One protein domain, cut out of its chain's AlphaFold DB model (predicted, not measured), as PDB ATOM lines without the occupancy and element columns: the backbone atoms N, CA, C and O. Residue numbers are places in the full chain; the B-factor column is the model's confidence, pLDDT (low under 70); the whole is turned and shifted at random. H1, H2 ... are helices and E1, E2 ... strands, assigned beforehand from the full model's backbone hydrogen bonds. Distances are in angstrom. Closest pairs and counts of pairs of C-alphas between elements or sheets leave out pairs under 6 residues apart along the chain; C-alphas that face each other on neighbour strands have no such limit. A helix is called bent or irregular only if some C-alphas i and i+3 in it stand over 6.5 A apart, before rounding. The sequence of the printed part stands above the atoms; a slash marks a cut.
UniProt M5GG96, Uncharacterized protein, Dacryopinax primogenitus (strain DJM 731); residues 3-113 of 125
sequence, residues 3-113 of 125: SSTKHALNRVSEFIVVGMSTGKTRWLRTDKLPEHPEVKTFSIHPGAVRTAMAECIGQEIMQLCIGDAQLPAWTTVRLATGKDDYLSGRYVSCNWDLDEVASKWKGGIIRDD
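What this domain is: This is residues 3 to 113 of the 125 residues of an uncharacterized protein of Dacryopinax primogenitus (strain DJM 731) (UniProt M5GG96). Two very short parallel strands, E1 and E2, sit side by side in the middle of a loose, elongated model, with the long helix H1 along one side of them and H4 and H5 on the other. H2 and H3 make a small corner at one end of the long axis, and the long loop of residues 23 to 42 reaches out to the other end before it comes back to E1. The printed part has 111 residues, with five named helices and two named strands in the order H1, E1, H2, H3, H4, E2, H5, and its class is mostly helix. The whole is loose, with a radius of gyration of the C-alphas of 16.6 A and spans of 51 by 33 by 23 A.

Where its parts are: H1 is residues 3 to 22, 29.2 A long, and its C-alpha 3 is at (-34.939, 18.426, -30.704). E1 is residues 43 to 45, with C-alpha 43 at (-37.575, 6.829, -24.133). H2 is residues 52 to 57 and H3 is residues 59 to 64. H4 is residues 70 to 80, 15.4 A long. E2 is residues 91 to 93. H5 is residues 98 to 111, 18.0 A long, and ends with C-alpha 111 at (-19.904, 1.274, -17.868). H5 is irregular: C-alphas 104 and 107 are 7.4 A apart.

How they stand to each other: E1 and E2 are parallel neighbours at 24 degrees, and C-alphas 44 and 92 face each other at 4.8 A. N 45 and O 92, at 2.8 A, and N 92 and O 43, at 2.9 A, are within hydrogen-bond range. E1, H2 H3 H4 and E2 form a strand-helix-strand unit, two parallel neighbour strands with helices between them along the chain. The closest C-alphas of H1 and E1 are those of Asn 10 and Ser 43, 5.2 A apart. Those of H1 and E2 are of Asn 10 and Tyr 91, 5.9 A apart. H4 and E1 are apart, but only just, at 8.1 A. H4 and H5 are apart, again only just, at 8.4 A. H2 and H3 touch only at the corner, with C-alphas 54 and 62 closest at 5.9 A, and run opposite ways at a steep tilt of 62 degrees. H1 is apart from H2, H3, H4 and H5. In H1, H3 and H4 every O i to N i+4 pair is within hydrogen-bond range; in H2 it is 1 of 2 and in H5 7 of 10.

The domain as a whole: The two C-alphas farthest apart are those of Asp 31 and Gln 59, at 51.6 A. The printed part has no cut. The link from H1 to E1, 20 residues, is long; the links H2 to H3, H3 to H4 and E2 to H5 are tight, and those from E1 to H2 and H4 to E2 are short. The mean pLDDT of the printed part is 83.5, and residues 3 to 6 and 19 to 37 are under 70.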
ATOM      1  N   SER A   3     -36.049  19.101 -31.406       56.00
ATOM      2  CA  SER A   3     -34.939  18.426 -30.704       56.00
ATOM      3  C   SER A   3     -35.044  18.523 -29.177       56.00
ATOM      4  O   SER A   3     -34.672  17.588 -28.469       56.00
ATOM      5  N   SER A   4     -35.576  19.632 -28.661       58.75
ATOM      6  CA  SER A   4     -35.645  19.926 -27.224       58.75
ATOM      7  C   SER A   4     -36.616  18.993 -26.489       58.75
ATOM      8  O   SER A   4     -36.320  18.517 -25.398       58.75
ATOM      9  N   THR A   5     -37.749  18.660 -27.116       60.75
ATOM     10  CA  THR A   5     -38.775  17.778 -26.535       60.75
ATOM     11  C   THR A   5     -38.288  16.333 -26.415       60.75
ATOM     12  O   THR A   5     -38.539  15.676 -25.408       60.75
ATOM     13  N   LYS A   6     -37.524  15.842 -27.402       68.62
ATOM     14  CA  LYS A   6     -36.927  14.492 -27.370       68.62
ATOM     15  C   LYS A   6     -35.902  14.354 -26.240       68.62
ATOM     16  O   LYS A   6     -35.866  13.335 -25.556       68.62
ATOM     17  N   HIS A   7     -35.118  15.407 -26.005       72.94
ATOM     18  CA  HIS A   7     -34.199  15.496 -24.869       72.94
ATOM     19  C   HIS A   7     -34.950  15.484 -23.526       72.94
ATOM     20  O   HIS A   7     -34.567  14.756 -22.610       72.94
ATOM     21  N   ALA A   8     -36.051  16.239 -23.427       77.06
ATOM     22  CA  ALA A   8     -36.872  16.305 -22.220       77.06
ATOM     23  C   ALA A   8     -37.512  14.952 -21.857       77.06
ATOM     24  O   ALA A   8     -37.500  14.570 -20.691       77.06
ATOM     25  N   LEU A   9     -38.005  14.187 -22.838       80.50
ATOM     26  CA  LEU A   9     -38.579  12.856 -22.588       80.50
ATOM     27  C   LEU A   9     -37.543  11.870 -22.035       80.50
ATOM     28  O   LEU A   9     -37.816  11.200 -21.038       80.50
ATOM     29  N   ASN A  10     -36.327  11.866 -22.599       82.44
ATOM     30  CA  ASN A  10     -35.232  11.048 -22.068       82.44
ATOM     31  C   ASN A  10     -34.923  11.391 -20.603       82.44
ATOM     32  O   ASN A  10     -34.635  10.513 -19.793       82.44
ATOM     33  N   ARG A  11     -35.069  12.668 -20.232       82.94
ATOM     34  CA  ARG A  11     -34.881  13.119 -18.853       82.94
ATOM     35  C   ARG A  11     -35.971  12.676 -17.894       82.94
ATOM     36  O   ARG A  11     -35.654  12.342 -16.755       82.94
ATOM     37  N   VAL A  12     -37.223  12.639 -18.338       82.69
ATOM     38  CA  VAL A  12     -38.326  12.120 -17.520       82.69
ATOM     39  C   VAL A  12     -38.130  10.628 -17.249       82.69
ATOM     40  O   VAL A  12     -38.233  10.208 -16.099       82.69
ATOM     41  N   SER A  13     -37.772   9.838 -18.265       83.19
ATOM     42  CA  SER A  13     -37.498   8.404 -18.088       83.19
ATOM     43  C   SER A  13     -36.334   8.154 -17.123       83.19
ATOM     44  O   SER A  13     -36.454   7.338 -16.212       83.19
ATOM     45  N   GLU A  14     -35.237   8.907 -17.248       79.81
ATOM     46  CA  GLU A  14     -34.129   8.835 -16.290       79.81
ATOM     47  C   GLU A  14     -34.583   9.195 -14.866       79.81
ATOM     48  O   GLU A  14     -34.232   8.493 -13.919       79.81
ATOM     49  N   PHE A  15     -35.381  10.255 -14.698       79.69
ATOM     50  CA  PHE A  15     -35.859  10.688 -13.383       79.69
ATOM     51  C   PHE A  15     -36.713   9.621 -12.694       79.69
ATOM     52  O   PHE A  15     -36.538   9.388 -11.497       79.69
ATOM     53  N   ILE A  16     -37.586   8.939 -13.444       79.75
ATOM     54  CA  ILE A  16     -38.404   7.842 -12.913       79.75
ATOM     55  C   ILE A  16     -37.500   6.716 -12.390       79.75
ATOM     56  O   ILE A  16     -37.640   6.300 -11.241       79.75
ATOM     57  N   VAL A  17     -36.508   6.289 -13.179       76.88
ATOM     58  CA  VAL A  17     -35.578   5.218 -12.775       76.88
ATOM     59  C   VAL A  17     -34.686   5.637 -11.601       76.88
ATOM     60  O   VAL A  17     -34.471   4.854 -10.677       76.88
ATOM     61  N   VAL A  18     -34.183   6.875 -11.583       71.75
ATOM     62  CA  VAL A  18     -33.365   7.386 -10.469       71.75
ATOM     63  C   VAL A  18     -34.181   7.448  -9.178       71.75
ATOM     64  O   VAL A  18     -33.689   6.998  -8.137       71.75
ATOM     65  N   GLY A  19     -35.424   7.936  -9.253       62.09
ATOM     66  CA  GLY A  19     -36.364   7.953  -8.132       62.09
ATOM     67  C   GLY A  19     -36.640   6.554  -7.575       62.09
ATOM     68  O   GLY A  19     -36.716   6.392  -6.360       62.09
ATOM     69  N   MET A  20     -36.677   5.534  -8.439       59.78
ATOM     70  CA  MET A  20     -36.797   4.127  -8.038       59.78
ATOM     71  C   MET A  20     -35.506   3.559  -7.424       59.78
ATOM     72  O   MET A  20     -35.553   2.800  -6.464       59.78
ATOM     73  N   SER A  21     -34.328   3.924  -7.931       55.31
ATOM     74  CA  SER A  21     -33.065   3.308  -7.483       55.31
ATOM     75  C   SER A  21     -32.548   3.800  -6.128       55.31
ATOM     76  O   SER A  21     -31.825   3.076  -5.449       55.31
ATOM     77  N   THR A  22     -32.871   5.035  -5.732       52.41
ATOM     78  CA  THR A  22     -32.209   5.674  -4.581       52.41
ATOM     79  C   THR A  22     -33.051   5.736  -3.313       52.41
ATOM     80  O   THR A  22     -32.498   6.081  -2.270       52.41
ATOM     81  N   GLY A  23     -34.363   5.448  -3.358       49.12
ATOM     82  CA  GLY A  23     -35.275   5.578  -2.200       49.12
ATOM     83  C   GLY A  23     -35.244   6.960  -1.516       49.12
ATOM     84  O   GLY A  23     -35.768   7.142  -0.426       49.12
ATOM     85  N   LYS A  24     -34.564   7.922  -2.143       42.97
ATOM     86  CA  LYS A  24     -34.227   9.258  -1.666       42.97
ATOM     87  C   LYS A  24     -34.200  10.148  -2.892       42.97
ATOM     88  O   LYS A  24     -33.145  10.566  -3.372       42.97
ATOM     89  N   THR A  25     -35.376  10.458  -3.419       45.66
ATOM     90  CA  THR A  25     -35.521  11.632  -4.271       45.66
ATOM     91  C   THR A  25     -35.067  12.838  -3.455       45.66
ATOM     92  O   THR A  25     -35.813  13.336  -2.626       45.66
ATOM     93  N   ARG A  26     -33.835  13.319  -3.665       45.38
ATOM     94  CA  ARG A  26     -33.242  14.464  -2.942       45.38
ATOM     95  C   ARG A  26     -34.149  15.711  -2.905       45.38
ATOM     96  O   ARG A  26     -33.973  16.560  -2.040       45.38
ATOM     97  N   TRP A  27     -35.113  15.807  -3.823       54.31
ATOM     98  CA  TRP A  27     -36.030  16.937  -3.990       54.31
ATOM     99  C   TRP A  27     -37.411  16.753  -3.350       54.31
ATOM    100  O   TRP A  27     -38.018  17.745  -2.961       54.31
ATOM    101  N   LEU A  28     -37.898  15.518  -3.188       49.34
ATOM    102  CA  LEU A  28     -39.086  15.251  -2.379       49.34
ATOM    103  C   LEU A  28     -38.605  14.652  -1.059       49.34
ATOM    104  O   LEU A  28     -38.131  13.521  -1.036       49.34
ATOM    105  N   ARG A  29     -38.699  15.416   0.037       47.53
ATOM    106  CA  ARG A  29     -38.504  14.931   1.417       47.53
ATOM    107  C   ARG A  29     -39.560  13.865   1.747       47.53
ATOM    108  O   ARG A  29     -40.543  14.149   2.421       47.53
ATOM    109  N   THR A  30     -39.400  12.663   1.221       52.19
ATOM    110  CA  THR A  30     -40.237  11.507   1.525       52.19
ATOM    111  C   THR A  30     -39.330  10.304   1.684       52.19
ATOM    112  O   THR A  30     -38.547   9.985   0.793       52.19
ATOM    113  N   ASP A  31     -39.461   9.643   2.828       55.72
ATOM    114  CA  ASP A  31     -38.710   8.442   3.196       55.72
ATOM    115  C   ASP A  31     -39.367   7.172   2.623       55.72
ATOM    116  O   ASP A  31     -38.966   6.050   2.936       55.72
ATOM    117  N   LYS A  32     -40.421   7.335   1.807       54.47
ATOM    118  CA  LYS A  32     -41.114   6.220   1.169       54.47
ATOM    119  C   LYS A  32     -40.238   5.617   0.076       54.47
ATOM    120  O   LYS A  32     -39.861   6.296  -0.881       54.47
ATOM    121  N   LEU A  33     -39.972   4.319   0.218       55.59
ATOM    122  CA  LEU A  33     -39.496   3.464  -0.866       55.59
ATOM    123  C   LEU A  33     -40.401   3.657  -2.098       55.59
ATOM    124  O   LEU A  33     -41.601   3.897  -1.932       55.59
ATOM    125  N   PRO A  34     -39.854   3.578  -3.322       59.88
ATOM    126  CA  PRO A  34     -40.671   3.623  -4.528       59.88
ATOM    127  C   PRO A  34     -41.772   2.567  -4.449       59.88
ATOM    128  O   PRO A  34     -41.502   1.420  -4.104       59.88
ATOM    129  N   GLU A  35     -43.003   2.958  -4.775       61.62
ATOM    130  CA  GLU A  35     -44.165   2.062  -4.702       61.62
ATOM    131  C   GLU A  35     -44.026   0.865  -5.663       61.62
ATOM    132  O   GLU A  35     -44.556  -0.203  -5.378       61.62
ATOM    133  N   HIS A  36     -43.247   1.029  -6.745       68.38
ATOM    134  CA  HIS A  36     -43.021   0.020  -7.783       68.38
ATOM    135  C   HIS A  36     -41.559  -0.000  -8.287       68.38
ATOM    136  O   HIS A  36     -41.268   0.562  -9.349       68.38
ATOM    137  N   PRO A  37     -40.600  -0.602  -7.554       68.44
ATOM    138  CA  PRO A  37     -39.199  -0.725  -7.993       68.44
ATOM    139  C   PRO A  37     -39.006  -1.593  -9.255       68.44
ATOM    140  O   PRO A  37     -37.958  -1.542  -9.904       68.44
ATOM    141  N   GLU A  38     -40.002  -2.401  -9.609       79.50
ATOM    142  CA  GLU A  38     -40.017  -3.291 -10.767       79.50
ATOM    143  C   GLU A  38     -40.300  -2.575 -12.095       79.50
ATOM    144  O   GLU A  38     -39.926  -3.087 -13.153       79.50
ATOM    145  N   VAL A  39     -40.914  -1.388 -12.062       85.31
ATOM    146  CA  VAL A  39     -41.344  -0.684 -13.276       85.31
ATOM    147  C   VAL A  39     -40.138  -0.200 -14.078       85.31
ATOM    148  O   VAL A  39     -39.230   0.463 -13.573       85.31
ATOM    149  N   LYS A  40     -40.139  -0.519 -15.373       89.81
ATOM    150  CA  LYS A  40     -39.124  -0.071 -16.331       89.81
ATOM    151  C   LYS A  40     -39.680   1.057 -17.181       89.81
ATOM    152  O   LYS A  40     -40.854   1.052 -17.542       89.81
ATOM    153  N   THR A  41     -38.832   2.027 -17.511       91.12
ATOM    154  CA  THR A  41     -39.218   3.136 -18.391       91.12
ATOM    155  C   THR A  41     -38.193   3.304 -19.490       91.12
ATOM    156  O   THR A  41     -36.998   3.156 -19.256       91.12
ATOM    157  N   PHE A  42     -38.655   3.626 -20.691       92.69
ATOM    158  CA  PHE A  42     -37.800   3.770 -21.861       92.69
ATOM    159  C   PHE A  42     -38.241   4.998 -22.647       92.69
ATOM    160  O   PHE A  42     -39.437   5.263 -22.777       92.69
ATOM    161  N   SER A  43     -37.282   5.737 -23.202       92.69
ATOM    162  CA  SER A  43     -37.575   6.829 -24.133       92.69
ATOM    163  C   SER A  43     -37.367   6.356 -25.556       92.69
ATOM    164  O   SER A  43     -36.244   6.315 -26.052       92.69
ATOM    165  N   ILE A  44     -38.463   5.971 -26.202       92.94
ATOM    166  CA  ILE A  44     -38.423   5.311 -27.503       92.94
ATOM    167  C   ILE A  44     -38.608   6.338 -28.622       92.94
ATOM    168  O   ILE A  44     -39.550   7.128 -28.617       92.94
ATOM    169  N   HIS A  45     -37.724   6.299 -29.615       92.50
ATOM    170  CA  HIS A  45     -37.919   6.956 -30.897       92.50
ATOM    171  C   HIS A  45     -38.486   5.944 -31.900       92.50
ATOM    172  O   HIS A  45     -37.755   5.044 -32.318       92.50
ATOM    173  N   PRO A  46     -39.754   6.091 -32.326       92.12
ATOM    174  CA  PRO A  46     -40.442   5.081 -33.132       92.12
ATOM    175  C   PRO A  46     -39.940   4.987 -34.580       92.12
ATOM    176  O   PRO A  46     -40.342   4.085 -35.307       92.12
ATOM    177  N   GLY A  47     -39.071   5.911 -34.999       90.69
ATOM    178  CA  GLY A  47     -38.660   6.075 -36.391       90.69
ATOM    179  C   GLY A  47     -39.583   7.036 -37.140       90.69
ATOM    180  O   GLY A  47     -40.492   7.633 -36.560       90.69
ATOM    181  N   ALA A  48     -39.325   7.225 -38.430       91.00
ATOM    182  CA  ALA A  48     -40.131   8.090 -39.288       91.00
ATOM    183  C   ALA A  48     -41.365   7.328 -39.801       91.00
ATOM    184  O   ALA A  48     -41.446   6.983 -40.973       91.00
ATOM    185  N   VAL A  49     -42.296   6.993 -38.907       91.75
ATOM    186  CA  VAL A  49     -43.525   6.262 -39.257       91.75
ATOM    187  C   VAL A  49     -44.591   7.232 -39.753       91.75
ATOM    188  O   VAL A  49     -44.781   8.316 -39.191       91.75
ATOM    189  N   ARG A  50     -45.310   6.841 -40.806       89.44
ATOM    190  CA  ARG A  50     -46.432   7.614 -41.340       89.44
ATOM    191  C   ARG A  50     -47.606   7.578 -40.360       89.44
ATOM    192  O   ARG A  50     -48.116   6.513 -40.031       89.44
ATOM    193  N   THR A  51     -48.030   8.744 -39.881       89.31
ATOM    194  CA  THR A  51     -49.140   8.884 -38.923       89.31
ATOM    195  C   THR A  51     -50.028  10.058 -39.313       89.31
ATOM    196  O   THR A  51     -49.560  10.989 -39.966       89.31
ATOM    197  N   ALA A  52     -51.278  10.072 -38.842       89.44
ATOM    198  CA  ALA A  52     -52.170  11.220 -39.024       89.44
ATOM    199  C   ALA A  52     -51.580  12.521 -38.439       89.44
ATOM    200  O   ALA A  52     -51.798  13.605 -38.966       89.44
ATOM    201  N   MET A  53     -50.763  12.430 -37.379       87.31
ATOM    202  CA  MET A  53     -50.058  13.595 -36.838       87.31
ATOM    203  C   MET A  53     -49.027  14.150 -37.827       87.31
ATOM    204  O   MET A  53     -48.915  15.363 -37.958       87.31
ATOM    205  N   ALA A  54     -48.291  13.283 -38.528       85.88
ATOM    206  CA  ALA A  54     -47.334  13.717 -39.543       85.88
ATOM    207  C   ALA A  54     -48.032  14.422 -40.723       85.88
ATOM    208  O   ALA A  54     -47.488  15.390 -41.256       85.88
ATOM    209  N   GLU A  55     -49.263  14.019 -41.062       84.94
ATOM    210  CA  GLU A  55     -50.078  14.667 -42.102       84.94
ATOM    211  C   GLU A  55     -50.416  16.117 -41.749       84.94
ATOM    212  O   GLU A  55     -50.349  16.990 -42.614       84.94
ATOM    213  N   CYS A  56     -50.680  16.400 -40.471       87.81
ATOM    214  CA  CYS A  56     -50.946  17.753 -39.981       87.81
ATOM    215  C   CYS A  56     -49.714  18.676 -39.997       87.81
ATOM    216  O   CYS A  56     -49.876  19.891 -39.912       87.81
ATOM    217  N   ILE A  57     -48.492  18.129 -40.067       86.56
ATOM    218  CA  ILE A  57     -47.252  18.926 -40.066       86.56
ATOM    219  C   ILE A  57     -46.922  19.424 -41.478       86.56
ATOM    220  O   ILE A  57     -46.475  20.559 -41.634       86.56
ATOM    221  N   GLY A  58     -47.142  18.596 -42.505       88.69
ATOM    222  CA  GLY A  58     -46.958  18.979 -43.906       88.69
ATOM    223  C   GLY A  58     -46.475  17.842 -44.807       88.69
ATOM    224  O   GLY A  58     -45.903  16.848 -44.353       88.69
ATOM    225  N   GLN A  59     -46.675  18.011 -46.118       86.00
ATOM    226  CA  GLN A  59     -46.338  16.999 -47.129       86.00
ATOM    227  C   GLN A  59     -44.840  16.660 -47.174       86.00
ATOM    228  O   GLN A  59     -44.484  15.505 -47.390       86.00
ATOM    229  N   GLU A  60     -43.962  17.629 -46.910       87.88
ATOM    230  CA  GLU A  60     -42.510  17.401 -46.877       87.88
ATOM    231  C   GLU A  60     -42.113  16.399 -45.784       87.88
ATOM    232  O   GLU A  60     -41.344  15.477 -46.032       87.88
ATOM    233  N   ILE A  61     -42.692  16.515 -44.582       86.81
ATOM    234  CA  ILE A  61     -42.442  15.574 -43.480       86.81
ATOM    235  C   ILE A  61     -43.036  14.202 -43.790       86.81
ATOM    236  O   ILE A  61     -42.414  13.180 -43.511       86.81
ATOM    237  N   MET A  62     -44.208  14.171 -44.422       87.50
ATOM    238  CA  MET A  62     -44.855  12.926 -44.826       87.50
ATOM    239  C   MET A  62     -44.026  12.107 -45.813       87.50
ATOM    240  O   MET A  62     -44.002  10.884 -45.707       87.50
ATOM    241  N   GLN A  63     -43.310  12.763 -46.729       89.19
ATOM    242  CA  GLN A  63     -42.403  12.089 -47.663       89.19
ATOM    243  C   GLN A  63     -41.176  11.484 -46.965       89.19
ATOM    244  O   GLN A  63     -40.623  10.501 -47.449       89.19
ATOM    245  N   LEU A  64     -40.772  12.031 -45.816       89.12
ATOM    246  CA  LEU A  64     -39.689  11.483 -44.994       89.12
ATOM    247  C   LEU A  64     -40.159  10.325 -44.099       89.12
ATOM    248  O   LEU A  64     -39.338   9.539 -43.623       89.12
ATOM    249  N   CYS A  65     -41.469  10.195 -43.873       89.81
ATOM    250  CA  CYS A  65     -42.070   9.151 -43.049       89.81
ATOM    251  C   CYS A  65     -42.246   7.818 -43.801       89.81
ATOM    252  O   CYS A  65     -43.362   7.336 -43.989       89.81
ATOM    253  N   ILE A  66     -41.131   7.216 -44.219       90.12
ATOM    254  CA  ILE A  66     -41.088   5.939 -44.957       90.12
ATOM    255  C   ILE A  66     -40.992   4.693 -44.058       90.12
ATOM    256  O   ILE A  66     -40.862   3.578 -44.553       90.12
ATOM    257  N   GLY A  67     -40.986   4.873 -42.737       86.69
ATOM    258  CA  GLY A  67     -40.815   3.801 -41.762       86.69
ATOM    259  C   GLY A  67     -42.066   2.941 -41.583       86.69
ATOM    260  O   GLY A  67     -43.191   3.443 -41.595       86.69
ATOM    261  N   ASP A  68     -41.846   1.649 -41.352       91.31
ATOM    262  CA  ASP A  68     -42.897   0.678 -41.059       91.31
ATOM    263  C   ASP A  68     -43.373   0.796 -39.600       91.31
ATOM    264  O   ASP A  68     -42.568   0.813 -38.665       91.31
ATOM    265  N   ALA A  69     -44.692   0.839 -39.396       92.69
ATOM    266  CA  ALA A  69     -45.318   0.844 -38.076       92.69
ATOM    267  C   ALA A  69     -45.100  -0.468 -37.298       92.69
ATOM    268  O   ALA A  69     -45.186  -0.470 -36.067       92.69
ATOM    269  N   GLN A  70     -44.784  -1.576 -37.977       95.06
ATOM    270  CA  GLN A  70     -44.464  -2.847 -37.324       95.06
ATOM    271  C   GLN A  70     -43.181  -2.759 -36.488       95.06
ATOM    272  O   GLN A  70     -43.112  -3.338 -35.404       95.06
ATOM    273  N   LEU A  71     -42.192  -1.980 -36.930       94.50
ATOM    274  CA  LEU A  71     -40.894  -1.874 -36.265       94.50
ATOM    275  C   LEU A  71     -40.979  -1.339 -34.818       94.50
ATOM    276  O   LEU A  71     -40.462  -2.000 -33.909       94.50
ATOM    277  N   PRO A  72     -41.635  -0.193 -34.531       95.06
ATOM    278  CA  PRO A  72     -41.812   0.256 -33.152       95.06
ATOM    279  C   PRO A  72     -42.715  -0.666 -32.328       95.06
ATOM    280  O   PRO A  72     -42.487  -0.803 -31.124       95.06
ATOM    281  N   ALA A  73     -43.693  -1.337 -32.947       95.31
ATOM    282  CA  ALA A  73     -44.519  -2.318 -32.248       95.31
ATOM    283  C   ALA A  73     -43.666  -3.497 -31.748       95.31
ATOM    284  O   ALA A  73     -43.689  -3.828 -30.562       95.31
ATOM    285  N   TRP A  74     -42.843  -4.077 -32.623       96.12
ATOM    286  CA  TRP A  74     -41.973  -5.207 -32.287       96.12
ATOM    287  C   TRP A  74     -40.884  -4.813 -31.291       96.12
ATOM    288  O   TRP A  74     -40.611  -5.554 -30.347       96.12
ATOM    289  N   THR A  75     -40.318  -3.614 -31.446       96.75
ATOM    290  CA  THR A  75     -39.361  -3.051 -30.482       96.75
ATOM    291  C   THR A  75     -39.981  -2.950 -29.089       96.75
ATOM    292  O   THR A  75     -39.365  -3.353 -28.106       96.75
ATOM    293  N   THR A  76     -41.224  -2.474 -28.992       96.00
ATOM    294  CA  THR A  76     -41.929  -2.346 -27.707       96.00
ATOM    295  C   THR A  76     -42.188  -3.711 -27.070       96.00
ATOM    296  O   THR A  76     -41.931  -3.883 -25.880       96.00
ATOM    297  N   VAL A  77     -42.628  -4.703 -27.857       96.56
ATOM    298  CA  VAL A  77     -42.802  -6.085 -27.375       96.56
ATOM    299  C   VAL A  77     -41.486  -6.636 -26.836       96.56
ATOM    300  O   VAL A  77     -41.464  -7.186 -25.739       96.56
ATOM    301  N   ARG A  78     -40.377  -6.447 -27.561       96.44
ATOM    302  CA  ARG A  78     -39.047  -6.882 -27.122       96.44
ATOM    303  C   ARG A  78     -38.648  -6.250 -25.789       96.44
ATOM    304  O   ARG A  78     -38.271  -6.986 -24.879       96.44
ATOM    305  N   LEU A  79     -38.772  -4.930 -25.653       95.88
ATOM    306  CA  LEU A  79     -38.455  -4.230 -24.403       95.88
ATOM    307  C   LEU A  79     -39.324  -4.731 -23.239       95.88
ATOM    308  O   LEU A  79     -38.819  -4.919 -22.136       95.88
ATOM    309  N   ALA A  80     -40.598  -5.043 -23.494       94.81
ATOM    310  CA  ALA A  80     -41.501  -5.602 -22.490       94.81
ATOM    311  C   ALA A  80     -41.140  -7.036 -22.045       94.81
ATOM    312  O   ALA A  80     -41.600  -7.472 -20.994       94.81
ATOM    313  N   THR A  81     -40.308  -7.776 -22.794       95.00
ATOM    314  CA  THR A  81     -39.865  -9.128 -22.386       95.00
ATOM    315  C   THR A  81     -38.851  -9.137 -21.238       95.00
ATOM    316  O   THR A  81     -38.560 -10.204 -20.702       95.00
ATOM    317  N   GLY A  82     -38.265  -7.987 -20.889       92.19
ATOM    318  CA  GLY A  82     -37.270  -7.856 -19.817       92.19
ATOM    319  C   GLY A  82     -35.823  -8.191 -20.209       92.19
ATOM    320  O   GLY A  82     -34.896  -7.957 -19.436       92.19
ATOM    321  N   LYS A  83     -35.577  -8.701 -21.427       92.88
ATOM    322  CA  LYS A  83     -34.215  -9.037 -21.903       92.88
ATOM    323  C   LYS A  83     -33.277  -7.824 -21.959       92.88
ATOM    324  O   LYS A  83     -32.070  -7.960 -21.749       92.88
ATOM    325  N   ASP A  84     -33.845  -6.649 -22.215       96.06
ATOM    326  CA  ASP A  84     -33.125  -5.401 -22.457       96.06
ATOM    327  C   ASP A  84     -33.317  -4.367 -21.326       96.06
ATOM    328  O   ASP A  84     -33.141  -3.168 -21.528       96.06
ATOM    329  N   ASP A  85     -33.614  -4.818 -20.101       94.38
ATOM    330  CA  ASP A  85     -33.845  -3.954 -18.926       94.38
ATOM    331  C   ASP A  85     -32.686  -3.002 -18.593       94.38
ATOM    332  O   ASP A  85     -32.882  -1.967 -17.953       94.38
ATOM    333  N   TYR A  86     -31.471  -3.306 -19.060       94.12
ATOM    334  CA  TYR A  86     -30.304  -2.427 -18.927       94.12
ATOM    335  C   TYR A  86     -30.441  -1.104 -19.711       94.12
ATOM    336  O   TYR A  86     -29.685  -0.155 -19.467       94.12
ATOM    337  N   LEU A  87     -31.405  -1.032 -20.638       95.12
ATOM    338  CA  LEU A  87     -31.793   0.178 -21.360       95.12
ATOM    339  C   LEU A  87     -32.833   1.022 -20.604       95.12
ATOM    340  O   LEU A  87     -33.177   2.106 -21.071       95.12
ATOM    341  N   SER A  88     -33.329   0.570 -19.447       93.12
ATOM    342  CA  SER A  88     -34.284   1.343 -18.647       93.12
ATOM    343  C   SER A  88     -33.673   2.684 -18.222       93.12
ATOM    344  O   SER A  88     -32.530   2.754 -17.760       93.12
ATOM    345  N   GLY A  89     -34.430   3.766 -18.395       90.44
ATOM    346  CA  GLY A  89     -33.986   5.139 -18.154       90.44
ATOM    347  C   GLY A  89     -33.106   5.710 -19.268       90.44
ATOM    348  O   GLY A  89     -32.386   6.680 -19.021       90.44
ATOM    349  N   ARG A  90     -33.099   5.093 -20.459       92.19
ATOM    350  CA  ARG A  90     -32.275   5.496 -21.611       92.19
ATOM    351  C   ARG A  90     -33.107   5.711 -22.870       92.19
ATOM    352  O   ARG A  90     -34.250   5.260 -22.990       92.19
ATOM    353  N   TYR A  91     -32.488   6.389 -23.832       93.06
ATOM    354  CA  TYR A  91     -33.022   6.567 -25.174       93.06
ATOM    355  C   TYR A  91     -32.811   5.308 -26.018       93.06
ATOM    356  O   TYR A  91     -31.706   4.766 -26.064       93.06
ATOM    357  N   VAL A  92     -33.853   4.894 -26.735       94.88
ATOM    358  CA  VAL A  92     -33.838   3.742 -27.640       94.88
ATOM    359  C   VAL A  92     -34.418   4.162 -28.985       94.88
ATOM    360  O   VAL A  92     -35.516   4.707 -29.040       94.88
ATOM    361  N   SER A  93     -33.707   3.901 -30.081       94.50
ATOM    362  CA  SER A  93     -34.263   4.053 -31.429       94.50
ATOM    363  C   SER A  93     -34.742   2.707 -31.953       94.50
ATOM    364  O   SER A  93     -33.969   1.753 -31.968       94.50
ATOM    365  N   CYS A  94     -35.978   2.637 -32.449       95.25
ATOM    366  CA  CYS A  94     -36.511   1.411 -33.053       95.25
ATOM    367  C   CYS A  94     -35.782   1.013 -34.346       95.25
ATOM    368  O   CYS A  94     -35.873  -0.128 -34.772       95.25
ATOM    369  N   ASN A  95     -35.049   1.938 -34.976       93.44
ATOM    370  CA  ASN A  95     -34.251   1.663 -36.175       93.44
ATOM    371  C   ASN A  95     -32.941   0.908 -35.893       93.44
ATOM    372  O   ASN A  95     -32.226   0.587 -36.839       93.44
ATOM    373  N   TRP A  96     -32.582   0.687 -34.628       94.75
ATOM    374  CA  TRP A  96     -31.374  -0.052 -34.274       94.75
ATOM    375  C   TRP A  96     -31.618  -1.558 -34.285       94.75
ATOM    376  O   TRP A  96     -32.670  -2.028 -33.855       94.75
ATOM    377  N   ASP A  97     -30.598  -2.312 -34.685       95.69
ATOM    378  CA  ASP A  97     -30.537  -3.740 -34.400       95.69
ATOM    379  C   ASP A  97     -30.233  -3.930 -32.906       95.69
ATOM    380  O   ASP A  97     -29.115  -3.706 -32.431       95.69
ATOM    381  N   LEU A  98     -31.254  -4.310 -32.138       95.81
ATOM    382  CA  LEU A  98     -31.116  -4.477 -30.697       95.81
ATOM    383  C   LEU A  98     -30.268  -5.703 -30.308       95.81
ATOM    384  O   LEU A  98     -29.716  -5.714 -29.208       95.81
ATOM    385  N   ASP A  99     -30.096  -6.698 -31.184       97.00
ATOM    386  CA  ASP A  99     -29.178  -7.819 -30.937       97.00
ATOM    387  C   ASP A  99     -27.723  -7.379 -31.091       97.00
ATOM    388  O   ASP A  99     -26.858  -7.749 -30.286       97.00
ATOM    389  N   GLU A 100     -27.446  -6.501 -32.055       97.56
ATOM    390  CA  GLU A 100     -26.148  -5.839 -32.159       97.56
ATOM    391  C   GLU A 100     -25.875  -4.937 -30.944       97.56
ATOM    392  O   GLU A 100     -24.787  -4.985 -30.361       97.56
ATOM    393  N   VAL A 101     -26.862  -4.143 -30.515       97.31
ATOM    394  CA  VAL A 101     -26.745  -3.300 -29.313       97.31
ATOM    395  C   VAL A 101     -26.438  -4.148 -28.076       97.31
ATOM    396  O   VAL A 101     -25.534  -3.809 -27.305       97.31
ATOM    397  N   ALA A 102     -27.139  -5.267 -27.896       96.69
ATOM    398  CA  ALA A 102     -26.936  -6.162 -26.763       96.69
ATOM    399  C   ALA A 102     -25.569  -6.860 -26.788       96.69
ATOM    400  O   ALA A 102     -24.924  -6.974 -25.745       96.69
ATOM    401  N   SER A 103     -25.113  -7.306 -27.959       97.81
ATOM    402  CA  SER A 103     -23.866  -8.068 -28.094       97.81
ATOM    403  C   SER A 103     -22.613  -7.192 -28.067       97.81
ATOM    404  O   SER A 103     -21.646  -7.533 -27.386       97.81
ATOM    405  N   LYS A 104     -22.614  -6.055 -28.773       97.81
ATOM    406  CA  LYS A 104     -21.415  -5.218 -28.946       97.81
ATOM    407  C   LYS A 104     -21.349  -4.042 -27.978       97.81
ATOM    408  O   LYS A 104     -20.266  -3.671 -27.534       97.81
ATOM    409  N   TRP A 105     -22.493  -3.445 -27.645       97.50
ATOM    410  CA  TRP A 105     -22.525  -2.125 -27.004       97.50
ATOM    411  C   TRP A 105     -22.949  -2.154 -25.536       97.50
ATOM    412  O   TRP A 105     -22.605  -1.235 -24.792       97.50
ATOM    413  N   LYS A 106     -23.626  -3.216 -25.077       97.06
ATOM    414  CA  LYS A 106     -24.130  -3.349 -23.697       97.06
ATOM    415  C   LYS A 106     -23.081  -3.037 -22.629       97.06
ATOM    416  O   LYS A 106     -23.367  -2.277 -21.706       97.06
ATOM    417  N   GLY A 107     -21.866  -3.569 -22.769       97.56
ATOM    418  CA  GLY A 107     -20.782  -3.326 -21.811       97.56
ATOM    419  C   GLY A 107     -20.414  -1.843 -21.687       97.56
ATOM    420  O   GLY A 107     -20.332  -1.321 -20.578       97.56
ATOM    421  N   GLY A 108     -20.258  -1.147 -22.818       96.88
ATOM    422  CA  GLY A 108     -19.964   0.289 -22.837       96.88
ATOM    423  C   GLY A 108     -21.132   1.135 -22.333       96.88
ATOM    424  O   GLY A 108     -20.930   2.050 -21.541       96.88
ATOM    425  N   ILE A 109     -22.366   0.782 -22.713       96.62
ATOM    426  CA  ILE A 109     -23.578   1.485 -22.266       96.62
ATOM    427  C   ILE A 109     -23.691   1.476 -20.740       96.62
ATOM    428  O   ILE A 109     -24.004   2.507 -20.147       96.62
ATOM    429  N   ILE A 110     -23.441   0.325 -20.113       95.50
ATOM    430  CA  ILE A 110     -23.518   0.181 -18.656       95.50
ATOM    431  C   ILE A 110     -22.349   0.904 -17.982       95.50
ATOM    432  O   ILE A 110     -22.577   1.670 -17.049       95.50
ATOM    433  N   ARG A 111     -21.117   0.690 -18.461       95.56
ATOM    434  CA  ARG A 111     -19.904   1.274 -17.868       95.56
ATOM    435  C   ARG A 111     -19.924   2.802 -17.892       95.56
ATOM    436  O   ARG A 111     -19.631   3.426 -16.879       95.56
ATOM    437  N   ASP A 112     -20.286   3.385 -19.030       92.44
ATOM    438  CA  ASP A 112     -20.196   4.831 -19.259       92.44
ATOM    439  C   ASP A 112     -21.529   5.548 -18.967       92.44
ATOM    440  O   ASP A 112     -21.668   6.753 -19.182       92.44
ATOM    441  N   ASP A 113     -22.532   4.803 -18.489       89.62
ATOM    442  CA  ASP A 113     -23.903   5.266 -18.268       89.62
ATOM    443  C   ASP A 113     -24.486   6.016 -19.487       89.62
ATOM    444  O   ASP A 113     -25.118   7.071 -19.364       89.62
TER     445      ASP A 113